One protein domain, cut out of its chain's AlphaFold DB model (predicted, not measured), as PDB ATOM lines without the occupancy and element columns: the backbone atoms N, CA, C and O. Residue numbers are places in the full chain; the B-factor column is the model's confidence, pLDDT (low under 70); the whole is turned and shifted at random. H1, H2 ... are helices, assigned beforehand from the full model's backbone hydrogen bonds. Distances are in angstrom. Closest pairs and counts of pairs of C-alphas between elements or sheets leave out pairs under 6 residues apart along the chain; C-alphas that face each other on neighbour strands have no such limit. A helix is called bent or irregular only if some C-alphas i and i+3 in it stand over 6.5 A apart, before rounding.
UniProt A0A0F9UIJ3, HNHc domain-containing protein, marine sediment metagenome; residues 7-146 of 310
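What this domain is: This is residues 7 to 146 of the 310 residues of the protein "HNHc domain-containing protein" of marine sediment metagenome (UniProt A0A0F9UIJ3). The helical hairpin of H3 and H4 makes the middle of this domain; H1 crosses it at one end, and H2 folds back beside H1. Toward the other end lie H6, H7 and H8, with H8 across H6, and H5 leads from H4 to H6. The printed part has 140 residues, with eight named helices, H1 to H8 in order, and no named strand: the class is all helix. It is compact, with a radius of gyration of the C-alphas of 14.4 A and spans of 40 by 32 by 28 A.

Where its parts are: Find C-alpha 8 at (267.364, 241.550, 416.082); from there H1, residues 8 to 23, runs 23.3 A, irregular, with C-alphas 9 and 12 7.8 A apart, and with a kink of 27 degrees near residue 15. Next come H2, residues 29 to 37, H3, residues 51 to 64, 19.9 A, and H4, residues 71 to 85, 21.6 A. Read on through H5, residues 87 to 95, H6, residues 97 to 106, H7, residues 119 to 131, 18.4 A, and H8, residues 139 to 146, ending at C-alpha 146 (265.078, 255.417, 441.740).

How they stand to each other: Start at the hub, H4: it touches H3, closest C-alphas Ala 64 and Phe 72, 4.5 A, at a shallow tilt of 23 degrees, opposite ways. Residues 18 to 22 of H1 touch H4, about perpendicular at 75 degrees, closest C-alphas Tyr 22 and Val 78, 5.4 A. H2 touches H3 at Leu 36 and Arg 52, closest C-alphas 6.5 A. H5 only just touches H4, only at the corner, with 3 pairs of C-alphas within 8 A. H7 only just touches H4, also with 3 pairs. H8 touches H6, closest C-alphas Ala 98 and Val 142, 4.8 A. In H2 to H8 every O i to N i+4 pair is within hydrogen-bond range; in H1, 10 of 12.

The domain as a whole: The C-alphas of Leu 38 and Thr 140, the two farthest apart, are 41.1 A apart. The printed part has no cut; look for long links from H2 to H3 and from H6 to H7, where residues 109 to 111 have pLDDT under 70.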
ATOM      1  N   TRP A   7     266.339 245.683 416.357       81.31
ATOM      2  CA  TRP A   7     267.712 245.421 415.934       81.31
ATOM      3  C   TRP A   7     268.016 243.922 415.794       81.31
ATOM      4  O   TRP A   7     269.099 243.582 415.308       81.31
ATOM      5  N   LYS A   8     267.107 243.002 416.168       80.81
ATOM      6  CA  LYS A   8     267.364 241.550 416.082       80.81
ATOM      7  C   LYS A   8     267.741 241.079 414.673       80.81
ATOM      8  O   LYS A   8     268.730 240.347 414.561       80.81
ATOM      9  N   PRO A   9     267.073 241.525 413.589       90.56
ATOM     10  CA  PRO A   9     267.476 241.171 412.228       90.56
ATOM     11  C   PRO A   9     268.876 241.691 411.865       90.56
ATOM     12  O   PRO A   9     269.535 241.155 410.978       90.56
ATOM     13  N   GLN A  10     269.359 242.717 412.575       93.94
ATOM     14  CA  GLN A  10     270.629 243.388 412.309       93.94
ATOM     15  C   GLN A  10     271.779 242.934 413.227       93.94
ATOM     16  O   GLN A  10     272.896 243.433 413.074       93.94
ATOM     17  N   ILE A  11     271.571 241.966 414.138       94.25
ATOM     18  CA  ILE A  11     272.576 241.535 415.139       94.25
ATOM     19  C   ILE A  11     273.936 241.234 414.507       94.25
ATOM     20  O   ILE A  11     274.963 241.678 415.025       94.25
ATOM     21  N   LYS A  12     273.971 240.502 413.384       96.19
ATOM     22  CA  LYS A  12     275.234 240.147 412.712       96.19
ATOM     23  C   LYS A  12     275.990 241.396 412.242       96.19
ATOM     24  O   LYS A  12     277.193 241.505 412.480       96.19
ATOM     25  N   LYS A  13     275.288 242.360 411.636       97.00
ATOM     26  CA  LYS A  13     275.878 243.617 411.149       97.00
ATOM     27  C   LYS A  13     276.350 244.504 412.304       97.00
ATOM     28  O   LYS A  13     277.462 245.013 412.261       97.00
ATOM     29  N   LEU A  14     275.551 244.626 413.363       97.00
ATOM     30  CA  LEU A  14     275.886 245.419 414.552       97.00
ATOM     31  C   LEU A  14     277.059 244.823 415.344       97.00
ATOM     32  O   LEU A  14     277.914 245.553 415.848       97.00
ATOM     33  N   THR A  15     277.150 243.491 415.400       96.94
ATOM     34  CA  THR A  15     278.294 242.785 415.996       96.94
ATOM     35  C   THR A  15     279.569 243.061 415.205       96.94
ATOM     36  O   THR A  15     280.594 243.404 415.793       96.94
ATOM     37  N   ARG A  16     279.500 242.985 413.868       97.44
ATOM     38  CA  ARG A  16     280.616 243.346 412.987       97.44
ATOM     39  C   ARG A  16     281.033 244.807 413.181       97.44
ATOM     40  O   ARG A  16     282.213 245.056 413.405       97.44
ATOM     41  N   LEU A  17     280.080 245.742 413.191       97.94
ATOM     42  CA  LEU A  17     280.346 247.161 413.446       97.94
ATOM     43  C   LEU A  17     281.036 247.375 414.802       97.94
ATOM     44  O   LEU A  17     281.997 248.129 414.894       97.94
ATOM     45  N   SER A  18     280.611 246.665 415.848       97.88
ATOM     46  CA  SER A  18     281.243 246.753 417.172       97.88
ATOM     47  C   SER A  18     282.699 246.281 417.159       97.88
ATOM     48  O   SER A  18     283.547 246.887 417.809       97.88
ATOM     49  N   LEU A  19     283.010 245.215 416.412       97.75
ATOM     50  CA  LEU A  19     284.382 244.727 416.239       97.75
ATOM     51  C   LEU A  19     285.245 245.711 415.442       97.75
ATOM     52  O   LEU A  19     286.411 245.900 415.782       97.75
ATOM     53  N   GLU A  20     284.678 246.335 414.409       97.31
ATOM     54  CA  GLU A  20     285.343 247.384 413.631       97.31
ATOM     55  C   GLU A  20     285.665 248.585 414.529       97.31
ATOM     56  O   GLU A  20     286.835 248.927 414.664       97.31
ATOM     57  N   ILE A  21     284.679 249.117 415.267       97.31
ATOM     58  CA  ILE A  21     284.881 250.198 416.251       97.31
ATOM     59  C   ILE A  21     285.960 249.819 417.268       97.31
ATOM     60  O   ILE A  21     286.820 250.629 417.609       97.31
ATOM     61  N   TYR A  22     285.934 248.589 417.780       97.31
ATOM     62  CA  TYR A  22     286.913 248.129 418.759       97.31
ATOM     63  C   TYR A  22     288.347 248.145 418.207       97.31
ATOM     64  O   TYR A  22     289.251 248.638 418.887       97.31
ATOM     65  N   LYS A  23     288.556 247.656 416.979       97.12
ATOM     66  CA  LYS A  23     289.883 247.531 416.352       97.12
ATOM     67  C   LYS A  23     290.410 248.843 415.769       97.12
ATOM     68  O   LYS A  23     291.613 249.073 415.815       97.12
ATOM     69  N   ASP A  24     289.526 249.684 415.250       94.31
ATOM     70  CA  ASP A  24     289.895 250.882 414.504       94.31
ATOM     71  C   ASP A  24     290.405 252.002 415.429       94.31
ATOM     72  O   ASP A  24     289.748 252.375 416.408       94.31
ATOM     73  N   LYS A  25     291.610 252.509 415.152       88.62
ATOM     74  CA  LYS A  25     292.219 253.620 415.898       88.62
ATOM     75  C   LYS A  25     291.753 254.986 415.392       88.62
ATOM     76  O   LYS A  25     291.776 255.928 416.177       88.62
ATOM     77  N   GLU A  26     291.303 255.073 414.144       94.06
ATOM     78  CA  GLU A  26     290.933 256.312 413.447       94.06
ATOM     79  C   GLU A  26     289.424 256.393 413.182       94.06
ATOM     80  O   GLU A  26     288.965 257.083 412.280       94.06
ATOM     81  N   PHE A  27     288.626 255.693 413.992       95.12
ATOM     82  CA  PHE A  27     287.173 255.705 413.877       95.12
ATOM     83  C   PHE A  27     286.612 257.130 414.046       95.12
ATOM     84  O   PHE A  27     286.897 257.788 415.048       95.12
ATOM     85  N   THR A  28     285.795 257.594 413.096       97.38
ATOM     86  CA  THR A  28     285.262 258.971 413.042       97.38
ATOM     87  C   THR A  28     283.740 259.026 413.183       97.38
ATOM     88  O   THR A  28     283.044 258.015 413.072       97.38
ATOM     89  N   GLU A  29     283.198 260.227 413.398       97.25
ATOM     90  CA  GLU A  29     281.750 260.466 413.380       97.25
ATOM     91  C   GLU A  29     281.120 260.090 412.031       97.25
ATOM     92  O   GLU A  29     280.140 259.347 411.981       97.25
ATOM     93  N   GLU A  30     281.713 260.562 410.933       97.44
ATOM     94  CA  GLU A  30     281.220 260.329 409.574       97.44
ATOM     95  C   GLU A  30     281.156 258.832 409.250       97.44
ATOM     96  O   GLU A  30     280.111 258.323 408.840       97.44
ATOM     97  N   THR A  31     282.240 258.097 409.527       97.06
ATOM     98  CA  THR A  31     282.293 256.644 409.300       97.06
ATOM     99  C   THR A  31     281.289 255.890 410.173       97.06
ATOM    100  O   THR A  31     280.679 254.921 409.711       97.06
ATOM    101  N   PHE A  32     281.052 256.338 411.412       97.44
ATOM    102  CA  PHE A  32     280.034 255.759 412.286       97.44
ATOM    103  C   PHE A  32     278.623 255.919 411.715       97.44
ATOM    104  O   PHE A  32     277.890 254.934 411.590       97.44
ATOM    105  N   ILE A  33     278.250 257.145 411.343       97.44
ATOM    106  CA  ILE A  33     276.918 257.458 410.819       97.44
ATOM    107  C   ILE A  33     276.695 256.801 409.455       97.44
ATOM    108  O   ILE A  33     275.624 256.233 409.219       97.44
ATOM    109  N   GLN A  34     277.702 256.789 408.580       97.00
ATOM    110  CA  GLN A  34     277.633 256.102 407.291       97.00
ATOM    111  C   GLN A  34     277.370 254.602 407.482       97.00
ATOM    112  O   GLN A  34     276.430 254.060 406.901       97.00
ATOM    113  N   LYS A  35     278.133 253.926 408.354       97.31
ATOM    114  CA  LYS A  35     277.935 252.494 408.638       97.31
ATOM    115  C   LYS A  35     276.568 252.208 409.256       97.31
ATOM    116  O   LYS A  35     275.943 251.215 408.893       97.31
ATOM    117  N   LEU A  36     276.073 253.067 410.150       96.50
ATOM    118  CA  LEU A  36     274.723 252.923 410.700       96.50
ATOM    119  C   LEU A  36     273.632 253.127 409.647       96.50
ATOM    120  O   LEU A  36     272.630 252.419 409.694       96.50
ATOM    121  N   SER A  37     273.835 254.018 408.676       96.06
ATOM    122  CA  SER A  37     272.902 254.240 407.559       96.06
ATOM    123  C   SER A  37     272.749 253.005 406.661       96.06
ATOM    124  O   SER A  37     271.690 252.785 406.088       96.06
ATOM    125  N   LEU A  38     273.780 252.154 406.581       96.44
ATOM    126  CA  LEU A  38     273.720 250.866 405.870       96.44
ATOM    127  C   LEU A  38     272.983 249.768 406.662       96.44
ATOM    128  O   LEU A  38     272.651 248.710 406.117       96.44
ATOM    129  N   ILE A  39     272.781 249.975 407.965       95.81
ATOM    130  CA  ILE A  39     272.108 249.025 408.861       95.81
ATOM    131  C   ILE A  39     270.648 249.431 409.082       95.81
ATOM    132  O   ILE A  39     269.774 248.564 409.114       95.81
ATOM    133  N   PHE A  40     270.396 250.731 409.225       94.00
ATOM    134  CA  PHE A  40     269.097 251.316 409.525       94.00
ATOM    135  C   PHE A  40     268.732 252.366 408.472       94.00
ATOM    136  O   PHE A  40     269.461 253.342 408.290       94.00
ATOM    137  N   PHE A  41     267.581 252.174 407.827       88.38
ATOM    138  CA  PHE A  41     267.112 253.033 406.736       88.38
ATOM    139  C   PHE A  41     266.516 254.364 407.228       88.38
ATOM    140  O   PHE A  41     266.750 255.398 406.610       88.38
ATOM    141  N   ASP A  42     265.830 254.365 408.376       89.94
ATOM    142  CA  ASP A  42     265.154 255.558 408.896       89.94
ATOM    143  C   ASP A  42     266.029 256.342 409.881       89.94
ATOM    144  O   ASP A  42     266.320 255.873 410.987       89.94
ATOM    145  N   SER A  43     266.384 257.575 409.508       92.19
ATOM    146  CA  SER A  43     266.990 258.556 410.414       92.19
ATOM    147  C   SER A  43     265.941 259.539 410.932       92.19
ATOM    148  O   SER A  43     265.212 260.166 410.165       92.19
ATOM    149  N   LYS A  44     265.867 259.675 412.256       94.94
ATOM    150  CA  LYS A  44     265.061 260.672 412.967       94.94
ATOM    151  C   LYS A  44     265.857 261.199 414.152       94.94
ATOM    152  O   LYS A  44     266.544 260.439 414.835       94.94
ATOM    153  N   LEU A  45     265.729 262.490 414.441       95.44
ATOM    154  CA  LEU A  45     266.340 263.080 415.628       95.44
ATOM    155  C   LEU A  45     265.422 262.911 416.843       95.44
ATOM    156  O   LEU A  45     264.255 263.292 416.820       95.44
ATOM    157  N   VAL A  46     265.976 262.385 417.931       91.81
ATOM    158  CA  VAL A  46     265.352 262.324 419.255       91.81
ATOM    159  C   VAL A  46     266.221 263.142 420.197       91.81
ATOM    160  O   VAL A  46     267.354 262.761 420.472       91.81
ATOM    161  N   ALA A  47     265.715 264.289 420.662       92.50
ATOM    162  CA  ALA A  47     266.488 265.231 421.480       92.50
ATOM    163  C   ALA A  47     267.869 265.550 420.857       92.50
ATOM    164  O   ALA A  47     268.911 265.403 421.495       92.50
ATOM    165  N   ASN A  48     267.869 265.938 419.575       95.31
ATOM    166  CA  ASN A  48     269.067 266.233 418.772       95.31
ATOM    167  C   ASN A  48     270.053 265.062 418.617       95.31
ATOM    168  O   ASN A  48     271.211 265.271 418.274       95.31
ATOM    169  N   THR A  49     269.610 263.831 418.871       95.31
ATOM    170  CA  THR A  49     270.415 262.618 418.711       95.31
ATOM    171  C   THR A  49     269.782 261.726 417.654       95.31
ATOM    172  O   THR A  49     268.606 261.387 417.756       95.31
ATOM    173  N   ASP A  50     270.557 261.327 416.650       95.25
ATOM    174  CA  ASP A  50     270.111 260.359 415.642       95.25
ATOM    175  C   ASP A  50     269.665 259.030 416.291       95.25
ATOM    176  O   ASP A  50     270.435 258.369 416.998       95.25
ATOM    177  N   ASN A  51     268.416 258.630 416.047       94.31
ATOM    178  CA  ASN A  51     267.785 257.420 416.579       94.31
ATOM    179  C   ASN A  51     268.566 256.127 416.288       94.31
ATOM    180  O   ASN A  51     268.523 255.201 417.097       94.31
ATOM    181  N   ARG A  52     269.318 256.052 415.188       95.12
ATOM    182  CA  ARG A  52     270.132 254.880 414.821       95.12
ATOM    183  C   ARG A  52     271.287 254.684 415.796       95.12
ATOM    184  O   ARG A  52     271.638 253.557 416.138       95.12
ATOM    185  N   THR A  53     271.839 255.783 416.311       96.00
ATOM    186  CA  THR A  53     272.883 255.743 417.348       96.00
ATOM    187  C   THR A  53     272.319 255.316 418.706       96.00
ATOM    188  O   THR A  53     272.986 254.597 419.448       96.00
ATOM    189  N   ILE A  54     271.062 255.674 419.002       93.94
ATOM    190  CA  ILE A  54     270.333 255.189 420.185       93.94
ATOM    191  C   ILE A  54     270.084 253.681 420.061       93.94
ATOM    192  O   ILE A  54     270.380 252.943 420.997       93.94
ATOM    193  N   ALA A  55     269.639 253.196 418.898       92.94
ATOM    194  CA  ALA A  55     269.466 251.764 418.648       92.94
ATOM    195  C   ALA A  55     270.792 250.987 418.773       92.94
ATOM    196  O   ALA A  55     270.831 249.908 419.363       92.94
ATOM    197  N   PHE A  56     271.905 251.550 418.284       95.62
ATOM    198  CA  PHE A  56     273.237 250.968 418.473       95.62
ATOM    199  C   PHE A  56     273.642 250.896 419.955       95.62
ATOM    200  O   PHE A  56     274.197 249.890 420.402       95.62
ATOM    201  N   LEU A  57     273.338 251.938 420.736       95.00
ATOM    202  CA  LEU A  57     273.563 251.951 422.182       95.00
ATOM    203  C   LEU A  57     272.747 250.857 422.886       95.00
ATOM    204  O   LEU A  57     273.294 250.107 423.696       95.00
ATOM    205  N   GLU A  58     271.458 250.741 422.562       92.38
ATOM    206  CA  GLU A  58     270.557 249.703 423.082       92.38
ATOM    207  C   GLU A  58     271.077 248.296 422.758       92.38
ATOM    208  O   GLU A  58     271.153 247.447 423.652       92.38
ATOM    209  N   PHE A  59     271.534 248.076 421.521       93.69
ATOM    210  CA  PHE A  59     272.210 246.847 421.107       93.69
ATOM    211  C   PHE A  59     273.459 246.557 421.953       93.69
ATOM    212  O   PHE A  59     273.622 245.435 422.434       93.69
ATOM    213  N   CYS A  60     274.329 247.547 422.179       94.75
ATOM    214  CA  CYS A  60     275.545 247.357 422.975       94.75
ATOM    215  C   CYS A  60     275.225 246.929 424.411       94.75
ATOM    216  O   CYS A  60     275.852 246.010 424.934       94.75
ATOM    217  N   PHE A  61     274.232 247.557 425.047       92.25
ATOM    218  CA  PHE A  61     273.803 247.173 426.392       92.25
ATOM    219  C   PHE A  61     273.167 245.782 426.428       92.25
ATOM    220  O   PHE A  61     273.470 245.012 427.337       92.25
ATOM    221  N   TYR A  62     272.354 245.435 425.428       90.56
ATOM    222  CA  TYR A  62     271.800 244.088 425.299       90.56
ATOM    223  C   TYR A  62     272.908 243.030 425.180       90.56
ATOM    224  O   TYR A  62     272.919 242.048 425.917       90.56
ATOM    225  N   MET A  63     273.880 243.249 424.291       92.00
ATOM    226  CA  MET A  63     274.965 242.295 424.044       92.00
ATOM    227  C   MET A  63     275.994 242.231 425.176       92.00
ATOM    228  O   MET A  63     276.712 241.235 425.295       92.00
ATOM    229  N   ALA A  64     276.081 243.278 426.000       92.38
ATOM    230  CA  ALA A  64     276.946 243.300 427.169       92.38
ATOM    231  C   ALA A  64     276.472 242.346 428.276       92.38
ATOM    232  O   ALA A  64     277.314 241.911 429.054       92.38
ATOM    233  N   ASP A  65     275.173 242.014 428.343       86.69
ATOM    234  CA  ASP A  65     274.589 240.945 429.187       86.69
ATOM    235  C   ASP A  65     274.841 241.065 430.713       86.69
ATOM    236  O   ASP A  65     274.643 240.153 431.525       86.69
ATOM    237  N   GLY A  66     275.273 242.250 431.132       89.69
ATOM    238  CA  GLY A  66     275.542 242.594 432.520       89.69
ATOM    239  C   GLY A  66     277.009 242.444 432.949       89.69
ATOM    240  O   GLY A  66     277.822 241.830 432.259       89.69
ATOM    241  N   PRO A  67     277.381 242.989 434.120       91.00
ATOM    242  CA  PRO A  67     278.778 243.076 434.555       91.00
ATOM    243  C   PRO A  67     279.467 241.758 434.919       91.00
ATOM    244  O   PRO A  67     280.693 241.745 435.063       91.00
ATOM    245  N   TYR A  68     278.717 240.667 435.091       88.38
ATOM    246  CA  TYR A  68     279.292 239.323 435.214       88.38
ATOM    247  C   TYR A  68     279.734 238.748 433.857       88.38
ATOM    248  O   TYR A  68     280.590 237.864 433.822       88.38
ATOM    249  N   SER A  69     279.211 239.263 432.737       87.25
ATOM    250  CA  SER A  69     279.572 238.792 431.401       87.25
ATOM    251  C   SER A  69     280.975 239.247 431.000       87.25
ATOM    252  O   SER A  69     281.341 240.414 431.147       87.25
ATOM    253  N   ARG A  70     281.754 238.353 430.378       84.44
ATOM    254  CA  ARG A  70     283.072 238.693 429.801       84.44
ATOM    255  C   ARG A  70     282.963 239.712 428.654       84.44
ATOM    256  O   ARG A  70     283.915 240.442 428.388       84.44
ATOM    257  N   ARG A  71     281.792 239.804 428.007       91.31
ATOM    258  CA  ARG A  71     281.502 240.775 426.936       91.31
ATOM    259  C   ARG A  71     281.375 242.208 427.449       91.31
ATOM    260  O   ARG A  71     281.545 243.143 426.673       91.31
ATOM    261  N   PHE A  72     281.110 242.392 428.744       93.81
ATOM    262  CA  PHE A  72     280.877 243.706 429.331       93.81
ATOM    263  C   PHE A  72     282.041 244.670 429.064       93.81
ATOM    264  O   PHE A  72     281.833 245.754 428.529       93.81
ATOM    265  N   THR A  73     283.280 244.253 429.343       94.44
ATOM    266  CA  THR A  73     284.472 245.095 429.134       94.44
ATOM    267  C   THR A  73     284.676 245.466 427.663       94.44
ATOM    268  O   THR A  73     285.030 246.605 427.368       94.44
ATOM    269  N   PHE A  74     284.407 244.539 426.736       96.50
ATOM    270  CA  PHE A  74     284.473 244.813 425.299       96.50
ATOM    271  C   PHE A  74     283.519 245.951 424.910       96.50
ATOM    272  O   PHE A  74     283.948 246.936 424.309       96.50
ATOM    273  N   PHE A  75     282.253 245.880 425.333       97.19
ATOM    274  CA  PHE A  75     281.273 246.924 425.020       97.19
ATOM    275  C   PHE A  75     281.540 248.247 425.741       97.19
ATOM    276  O   PHE A  75     281.247 249.299 425.182       97.19
ATOM    277  N   VAL A  76     282.171 248.239 426.920       97.12
ATOM    278  CA  VAL A  76     282.655 249.475 427.565       97.12
ATOM    279  C   VAL A  76     283.680 250.196 426.682       97.12
ATOM    280  O   VAL A  76     283.631 251.420 426.562       97.12
ATOM    281  N   ILE A  77     284.587 249.457 426.035       97.75
ATOM    282  CA  ILE A  77     285.596 250.034 425.130       97.75
ATOM    283  C   ILE A  77     284.938 250.565 423.851       97.75
ATOM    284  O   ILE A  77     285.230 251.692 423.446       97.75
ATOM    285  N   VAL A  78     284.026 249.794 423.251       98.00
ATOM    286  CA  VAL A  78     283.254 250.218 422.068       98.00
ATOM    287  C   VAL A  78     282.488 251.508 422.364       98.00
ATOM    288  O   VAL A  78     282.642 252.499 421.654       98.00
ATOM    289  N   LEU A  79     281.721 251.537 423.456       97.94
ATOM    290  CA  LEU A  79     280.908 252.693 423.824       97.94
ATOM    291  C   LEU A  79     281.749 253.915 424.191       97.94
ATOM    292  O   LEU A  79     281.373 255.028 423.837       97.94
ATOM    293  N   ARG A  80     282.916 253.737 424.825       97.94
ATOM    294  CA  ARG A  80     283.858 254.840 425.059       97.94
ATOM    295  C   ARG A  80     284.242 255.537 423.751       97.94
ATOM    296  O   ARG A  80     284.254 256.765 423.714       97.94
ATOM    297  N   LYS A  81     284.557 254.775 422.697       98.00
ATOM    298  CA  LYS A  81     284.889 255.347 421.384       98.00
ATOM    299  C   LYS A  81     283.678 256.043 420.771       98.00
ATOM    300  O   LYS A  81     283.791 257.202 420.394       98.00
ATOM    301  N   VAL A  82     282.511 255.394 420.781       98.06
ATOM    302  CA  VAL A  82     281.261 255.979 420.265       98.06
ATOM    303  C   VAL A  82     280.932 257.315 420.933       98.06
ATOM    304  O   VAL A  82     280.692 258.297 420.242       98.06
ATOM    305  N   PHE A  83     280.981 257.407 422.264       97.88
ATOM    306  CA  PHE A  83     280.721 258.670 422.965       97.88
ATOM    307  C   PHE A  83     281.790 259.742 422.727       97.88
ATOM    308  O   PHE A  83     281.517 260.925 422.941       97.88
ATOM    309  N   SER A  84     283.005 259.346 422.337       97.25
ATOM    310  CA  SER A  84     284.072 260.276 421.966       97.25
ATOM    311  C   SER A  84     283.838 260.877 420.584       97.25
ATOM    312  O   SER A  84     284.062 262.069 420.412       97.25
ATOM    313  N   VAL A  85     283.394 260.061 419.624       97.50
ATOM    314  CA  VAL A  85     283.197 260.489 418.230       97.50
ATOM    315  C   VAL A  85     281.803 261.046 417.970       97.50
ATOM    316  O   VAL A  85     281.626 261.748 416.993       97.50
ATOM    317  N   TYR A  86     280.816 260.766 418.826       97.94
ATOM    318  CA  TYR A  86     279.444 261.250 418.651       97.94
ATOM    319  C   TYR A  86     278.913 261.964 419.911       97.94
ATOM    320  O   TYR A  86     278.179 261.380 420.727       97.94
ATOM    321  N   PRO A  87     279.282 263.247 420.112       97.56
ATOM    322  CA  PRO A  87     278.902 264.033 421.288       97.56
ATOM    323  C   PRO A  87     277.394 264.158 421.573       97.56
ATOM    324  O   PRO A  87     277.055 264.169 422.764       97.56
ATOM    325  N   PRO A  88     276.477 264.230 420.580       97.75
ATOM    326  CA  PRO A  88     275.040 264.325 420.851       97.75
ATOM    327  C   PRO A  88     274.512 263.168 421.709       97.75
ATOM    328  O   PRO A  88     273.880 263.399 422.742       97.75
ATOM    329  N   LEU A  89     274.886 261.926 421.378       96.94
ATOM    330  CA  LEU A  89     274.498 260.748 422.160       96.94
ATOM    331  C   LEU A  89     275.083 260.784 423.579       96.94
ATOM    332  O   LEU A  89     274.402 260.444 424.549       96.94
ATOM    333  N   ARG A  90     276.333 261.242 423.732       97.50
ATOM    334  CA  ARG A  90     276.956 261.424 425.055       97.50
ATOM    335  C   ARG A  90     276.180 262.434 425.905       97.50
ATOM    336  O   ARG A  90     275.964 262.194 427.095       97.50
ATOM    337  N   LYS A  91     275.761 263.555 425.309       97.25
ATOM    338  CA  LYS A  91     274.973 264.599 425.979       97.25
ATOM    339  C   LYS A  91     273.625 264.047 426.448       97.25
ATOM    340  O   LYS A  91     273.326 264.161 427.636       97.25
ATOM    341  N   LEU A  92     272.901 263.350 425.570       95.00
ATOM    342  CA  LEU A  92     271.616 262.715 425.880       95.00
ATOM    343  C   LEU A  92     271.701 261.787 427.107       95.00
ATOM    344  O   LEU A  92     270.876 261.852 428.023       95.00
ATOM    345  N   ILE A  93     272.733 260.940 427.167       94.88
ATOM    346  CA  ILE A  93     272.931 260.011 428.290       94.88
ATOM    347  C   ILE A  93     273.336 260.737 429.581       94.88
ATOM    348  O   ILE A  93     272.926 260.341 430.676       94.88
ATOM    349  N   ASN A  94     274.109 261.819 429.483       96.12
ATOM    350  CA  ASN A  94     274.542 262.596 430.647       96.12
ATOM    351  C   ASN A  94     273.413 263.401 431.301       96.12
ATOM    352  O   ASN A  94     273.424 263.558 432.525       96.12
ATOM    353  N   GLU A  95     272.438 263.875 430.525       95.06
ATOM    354  CA  GLU A  95     271.275 264.615 431.035       95.06
ATOM    355  C   GLU A  95     270.415 263.762 431.979       95.06
ATOM    356  O   GLU A  95     269.853 264.267 432.949       95.06
ATOM    357  N   THR A  96     270.369 262.446 431.752       90.94
ATOM    358  CA  THR A  96     269.505 261.519 432.499       90.94
ATOM    359  C   THR A  96     270.270 260.412 433.231       90.94
ATOM    360  O   THR A  96     269.666 259.441 433.682       90.94
ATOM    361  N   SER A  97     271.585 260.560 433.428       93.44
ATOM    362  CA  SER A  97     272.491 259.465 433.817       93.44
ATOM    363  C   SER A  97     272.031 258.636 435.025       93.44
ATOM    364  O   SER A  97     271.938 257.413 434.947       93.44
ATOM    365  N   ALA A  98     271.693 259.287 436.145       94.75
ATOM    366  CA  ALA A  98     271.265 258.589 437.358       94.75
ATOM    367  C   ALA A  98     269.916 257.876 437.165       94.75
ATOM    368  O   ALA A  98     269.703 256.789 437.696       94.75
ATOM    369  N   ALA A  99     269.009 258.482 436.394       92.19
ATOM    370  CA  ALA A  99     267.709 257.904 436.084       92.19
ATOM    371  C   ALA A  99     267.825 256.734 435.094       92.19
ATOM    372  O   ALA A  99     267.099 255.753 435.252       92.19
ATOM    373  N   ALA A 100     268.750 256.809 434.132       92.00
ATOM    374  CA  ALA A 100     269.051 255.743 433.180       92.00
ATOM    375  C   ALA A 100     269.606 254.501 433.895       92.00
ATOM    376  O   ALA A 100     269.032 253.421 433.772       92.00
ATOM    377  N   ILE A 101     270.629 254.666 434.741       94.44
ATOM    378  CA  ILE A 101     271.153 253.576 435.589       94.44
ATOM    379  C   ILE A 101     270.065 253.077 436.557       94.44
ATOM    380  O   ILE A 101     269.944 251.883 436.838       94.44
ATOM    381  N   GLY A 102     269.211 253.986 437.034       93.31
ATOM    382  CA  GLY A 102     268.059 253.634 437.853       93.31
ATOM    383  C   GLY A 102     267.036 252.745 437.140       93.31
ATOM    384  O   GLY A 102     266.476 251.847 437.759       93.31
ATOM    385  N   ASN A 103     266.810 252.943 435.842       91.19
ATOM    386  CA  ASN A 103     265.945 252.066 435.044       91.19
ATOM    387  C   ASN A 103     266.547 250.669 434.878       91.19
ATOM    388  O   ASN A 103     265.821 249.689 435.032       91.19
ATOM    389  N   MET A 104     267.864 250.585 434.653       91.69
ATOM    390  CA  MET A 104     268.596 249.313 434.582       91.69
ATOM    391  C   MET A 104     268.476 248.510 435.886       91.69
ATOM    392  O   MET A 104     268.354 247.290 435.884       91.69
ATOM    393  N   THR A 105     268.442 249.207 437.023       89.75
ATOM    394  CA  THR A 105     268.235 248.602 438.348       89.75
ATOM    395  C   THR A 105     266.832 248.015 438.524       89.75
ATOM    396  O   THR A 105     266.657 246.950 439.114       89.75
ATOM    397  N   LEU A 106     265.815 248.705 438.014       87.81
ATOM    398  CA  LEU A 106     264.421 248.285 438.160       87.81
ATOM    399  C   LEU A 106     263.998 247.218 437.145       87.81
ATOM    400  O   LEU A 106     262.863 246.754 437.215       87.81
ATOM    401  N   GLY A 107     264.859 246.876 436.179       80.38
ATOM    402  CA  GLY A 107     264.454 246.075 435.023       80.38
ATOM    403  C   GLY A 107     263.283 246.722 434.278       80.38
ATOM    404  O   GLY A 107     262.446 246.025 433.711       80.38
ATOM    405  N   ALA A 108     263.169 248.055 434.353       75.25
ATOM    406  CA  ALA A 108     262.043 248.773 433.782       75.25
ATOM    407  C   ALA A 108     262.036 248.577 432.264       75.25
ATOM    408  O   ALA A 108     263.076 248.701 431.615       75.25
ATOM    409  N   ILE A 109     260.853 248.295 431.714       53.84
ATOM    410  CA  ILE A 109     260.655 248.103 430.278       53.84
ATOM    411  C   ILE A 109     261.042 249.407 429.568       53.84
ATOM    412  O   ILE A 109     260.400 250.446 429.713       53.84
ATOM    413  N   GLY A 110     262.152 249.346 428.847       59.88
ATOM    414  CA  GLY A 110     262.763 250.418 428.075       59.88
ATOM    415  C   GLY A 110     263.825 249.812 427.158       59.88
ATOM    416  O   GLY A 110     264.169 248.637 427.302       59.88
ATOM    417  N   GLY A 111     264.330 250.580 426.194       59.00
ATOM    418  CA  GLY A 111     265.206 250.025 425.156       59.00
ATOM    419  C   GLY A 111     266.564 249.518 425.663       59.00
ATOM    420  O   GLY A 111     267.118 248.569 425.111       59.00
ATOM    421  N   LEU A 112     267.071 250.057 426.780       70.38
ATOM    422  CA  LEU A 112     268.299 249.576 427.425       70.38
ATOM    423  C   LEU A 112     268.002 248.340 428.287       70.38
ATOM    424  O   LEU A 112     267.898 248.431 429.511       70.38
ATOM    425  N   LYS A 113     267.860 247.180 427.637       71.00
ATOM    426  CA  LYS A 113     267.696 245.867 428.284       71.00
ATOM    427  C   LYS A 113     268.994 245.438 428.972       71.00
ATOM    428  O   LYS A 113     269.722 244.585 428.480       71.00
ATOM    429  N   PHE A 114     269.283 246.064 430.104       81.75
ATOM    430  CA  PHE A 114     270.429 245.779 430.953       81.75
ATOM    431  C   PHE A 114     269.949 245.758 432.397       81.75
ATOM    432  O   PHE A 114     269.502 246.780 432.915       81.75
ATOM    433  N   GLU A 115     270.010 244.597 433.037       86.94
ATOM    434  CA  GLU A 115     269.554 244.436 434.412       86.94
ATOM    435  C   GLU A 115     270.733 244.505 435.381       86.94
ATOM    436  O   GLU A 115     271.729 243.804 435.216       86.94
ATOM    437  N   ILE A 116     270.601 245.355 436.400       93.00
ATOM    438  CA  ILE A 116     271.489 245.389 437.562       93.00
ATOM    439  C   ILE A 116     270.758 244.681 438.698       93.00
ATOM    440  O   ILE A 116     269.668 245.093 439.088       93.00
ATOM    441  N   SER A 117     271.360 243.620 439.217       92.31
ATOM    442  CA  SER A 117     270.770 242.697 440.184       92.31
ATOM    443  C   SER A 117     271.339 242.831 441.595       92.31
ATOM    444  O   SER A 117     270.668 242.457 442.555       92.31
ATOM    445  N   ASP A 118     272.548 243.367 441.750       94.94
ATOM    446  CA  ASP A 118     273.194 243.517 443.050       94.94
ATOM    447  C   ASP A 118     274.166 244.706 443.107       94.94
ATOM    448  O   ASP A 118     274.389 245.435 442.133       94.94
ATOM    449  N   LEU A 119     274.725 244.934 444.298       95.50
ATOM    450  CA  LEU A 119     275.676 246.014 444.539       95.50
ATOM    451  C   LEU A 119     276.976 245.860 443.728       95.50
ATOM    452  O   LEU A 119     277.567 246.876 443.343       95.50
ATOM    453  N   TYR A 120     277.427 244.626 443.470       94.94
ATOM    454  CA  TYR A 120     278.606 244.366 442.640       94.94
ATOM    455  C   TYR A 120     278.374 244.891 441.222       94.94
ATOM    456  O   TYR A 120     279.152 245.717 440.731       94.94
ATOM    457  N   GLU A 121     277.268 244.489 440.594       95.19
ATOM    458  CA  GLU A 121     276.918 244.917 439.244       95.19
ATOM    459  C   GLU A 121     276.737 246.434 439.176       95.19
ATOM    460  O   GLU A 121     277.297 247.072 438.284       95.19
ATOM    461  N   LEU A 122     276.048 247.041 440.150       96.75
ATOM    462  CA  LEU A 122     275.875 248.493 440.180       96.75
ATOM    463  C   LEU A 122     277.226 249.215 440.205       96.75
ATOM    464  O   LEU A 122     277.450 250.141 439.427       96.75
ATOM    465  N   LYS A 123     278.153 248.801 441.073       96.88
ATOM    466  CA  LYS A 123     279.471 249.445 441.165       96.88
ATOM    467  C   LYS A 123     280.317 249.226 439.914       96.88
ATOM    468  O   LYS A 123     280.990 250.164 439.483       96.88
ATOM    469  N   ARG A 124     280.249 248.047 439.291       95.44
ATOM    470  CA  ARG A 124     280.898 247.794 437.993       95.44
ATOM    471  C   ARG A 124     280.324 248.685 436.893       95.44
ATOM    472  O   ARG A 124     281.099 249.251 436.125       95.44
ATOM    473  N   VAL A 125     279.003 248.869 436.849       96.19
ATOM    474  CA  VAL A 125     278.353 249.805 435.917       96.19
ATOM    475  C   VAL A 125     278.810 251.231 436.176       96.19
ATOM    476  O   VAL A 125     279.191 251.902 435.229       96.19
ATOM    477  N   LEU A 126     278.835 251.696 437.427       97.06
ATOM    478  CA  LEU A 126     279.281 253.054 437.767       97.06
ATOM    479  C   LEU A 126     280.740 253.309 437.366       97.06
ATOM    480  O   LEU A 126     281.056 254.369 436.820       97.06
ATOM    481  N   TRP A 127     281.620 252.331 437.592       96.12
ATOM    482  CA  TRP A 127     283.007 252.377 437.127       96.12
ATOM    483  C   TRP A 127     283.080 252.465 435.598       96.12
ATOM    484  O   TRP A 127     283.731 253.363 435.058       96.12
ATOM    485  N   ALA A 128     282.363 251.579 434.902       96.12
ATOM    486  CA  ALA A 128     282.303 251.551 433.446       96.12
ATOM    487  C   ALA A 128     281.756 252.867 432.881       96.12
ATOM    488  O   ALA A 128     282.301 253.394 431.915       96.12
ATOM    489  N   TRP A 129     280.742 253.443 433.528       96.44
ATOM    490  CA  TRP A 129     280.140 254.727 433.176       96.44
ATOM    491  C   TRP A 129     281.192 255.832 433.102       96.44
ATOM    492  O   TRP A 129     281.300 256.536 432.099       96.44
ATOM    493  N   GLY A 130     282.039 255.931 434.130       96.75
ATOM    494  CA  GLY A 130     283.154 256.875 434.135       96.75
ATOM    495  C   GLY A 130     284.202 256.569 433.060       96.75
ATOM    496  O   GLY A 130     284.711 257.492 432.429       96.75
ATOM    497  N   LYS A 131     284.512 255.289 432.813       96.94
ATOM    498  CA  LYS A 131     285.467 254.872 431.767       96.94
ATOM    499  C   LYS A 131     284.971 255.153 430.347       96.94
ATOM    500  O   LYS A 131     285.795 255.386 429.469       96.94
ATOM    501  N   MET A 132     283.657 255.192 430.140       97.31
ATOM    502  CA  MET A 132     283.021 255.590 428.883       97.31
ATOM    503  C   MET A 132     283.034 257.112 428.644       97.31
ATOM    504  O   MET A 132     282.568 257.562 427.604       97.31
ATOM    505  N   GLY A 133     283.558 257.914 429.580       96.94
ATOM    506  CA  GLY A 133     283.556 259.379 429.474       96.94
ATOM    507  C   GLY A 133     282.202 260.018 429.805       96.94
ATOM    508  O   GLY A 133     281.950 261.163 429.431       96.94
ATOM    509  N   LEU A 134     281.320 259.288 430.493       97.31
ATOM    510  CA  LEU A 134     280.020 259.787 430.931       97.31
ATOM    511  C   LEU A 134     280.106 260.438 432.318       97.31
ATOM    512  O   LEU A 134     281.021 260.186 433.109       97.31
ATOM    513  N   LYS A 135     279.101 261.257 432.640       97.19
ATOM    514  CA  LYS A 135     278.936 261.916 433.937       97.19
ATOM    515  C   LYS A 135     278.964 260.873 435.052       97.19
ATOM    516  O   LYS A 135     278.141 259.957 435.080       97.19
ATOM    517  N   ARG A 136     279.908 261.016 435.986       97.00
ATOM    518  CA  ARG A 136     280.061 260.093 437.118       97.00
ATOM    519  C   ARG A 136     278.823 260.132 438.014       97.00
ATOM    520  O   ARG A 136     278.261 261.193 438.277       97.00
ATOM    521  N   ASN A 137     278.424 258.962 438.500       97.31
ATOM    522  CA  ASN A 137     277.324 258.788 439.445       97.31
ATOM    523  C   ASN A 137     277.822 258.024 440.673       97.31
ATOM    524  O   ASN A 137     278.830 257.321 440.615       97.31
ATOM    525  N   THR A 138     277.103 258.153 441.782       97.19
ATOM    526  CA  THR A 138     277.354 257.385 443.003       97.19
ATOM    527  C   THR A 138     276.197 256.428 443.251       97.19
ATOM    528  O   THR A 138     275.091 256.626 442.747       97.19
ATOM    529  N   VAL A 139     276.421 255.402 444.075       97.44
ATOM    530  CA  VAL A 139     275.346 254.493 444.513       97.44
ATOM    531  C   VAL A 139     274.175 255.291 445.101       97.44
ATOM    532  O   VAL A 139     273.018 255.053 444.763       97.44
ATOM    533  N   THR A 140     274.475 256.319 445.900       97.75
ATOM    534  CA  THR A 140     273.467 257.194 446.505       97.75
ATOM    535  C   THR A 140     272.738 258.072 445.482       97.75
ATOM    536  O   THR A 140     271.531 258.269 445.623       97.75
ATOM    537  N   SER A 141     273.409 258.601 444.447       97.88
ATOM    538  CA  SER A 141     272.722 259.401 443.418       97.88
ATOM    539  C   SER A 141     271.741 258.551 442.606       97.88
ATOM    540  O   SER A 141     270.616 258.992 442.360       97.88
ATOM    541  N   VAL A 142     272.120 257.310 442.278       97.81
ATOM    542  CA  VAL A 142     271.241 256.334 441.614       97.81
ATOM    543  C   VAL A 142     270.065 255.962 442.519       97.81
ATOM    544  O   VAL A 142     268.916 256.050 442.088       97.81
ATOM    545  N   PHE A 143     270.315 255.644 443.795       97.81
ATOM    546  CA  PHE A 143     269.253 255.331 444.756       97.81
ATOM    547  C   PHE A 143     268.229 256.471 444.883       97.81
ATOM    548  O   PHE A 143     267.021 256.240 444.809       97.81
ATOM    549  N   ARG A 144     268.691 257.725 445.002       97.50
ATOM    550  CA  ARG A 144     267.807 258.905 445.052       97.50
ATOM    551  C   ARG A 144     266.963 259.041 443.784       97.50
ATOM    552  O   ARG A 144     265.786 259.377 443.886       97.50
ATOM    553  N   ALA A 145     267.537 258.789 442.606       96.31
ATOM    554  CA  ALA A 145     266.805 258.845 441.342       96.31
ATOM    555  C   ALA A 145     265.715 257.762 441.263       96.31
ATOM    556  O   ALA A 145     264.583 258.053 440.881       96.31
ATOM    557  N   ILE A 146     266.028 256.536 441.688       95.94
ATOM    558  CA  ILE A 146     265.078 255.417 441.740       95.94
ATOM    559  C   ILE A 146     263.941 255.709 442.722       95.94
ATOM    560  O   ILE A 146     262.775 255.578 442.360       95.94
TER     561      ILE A 146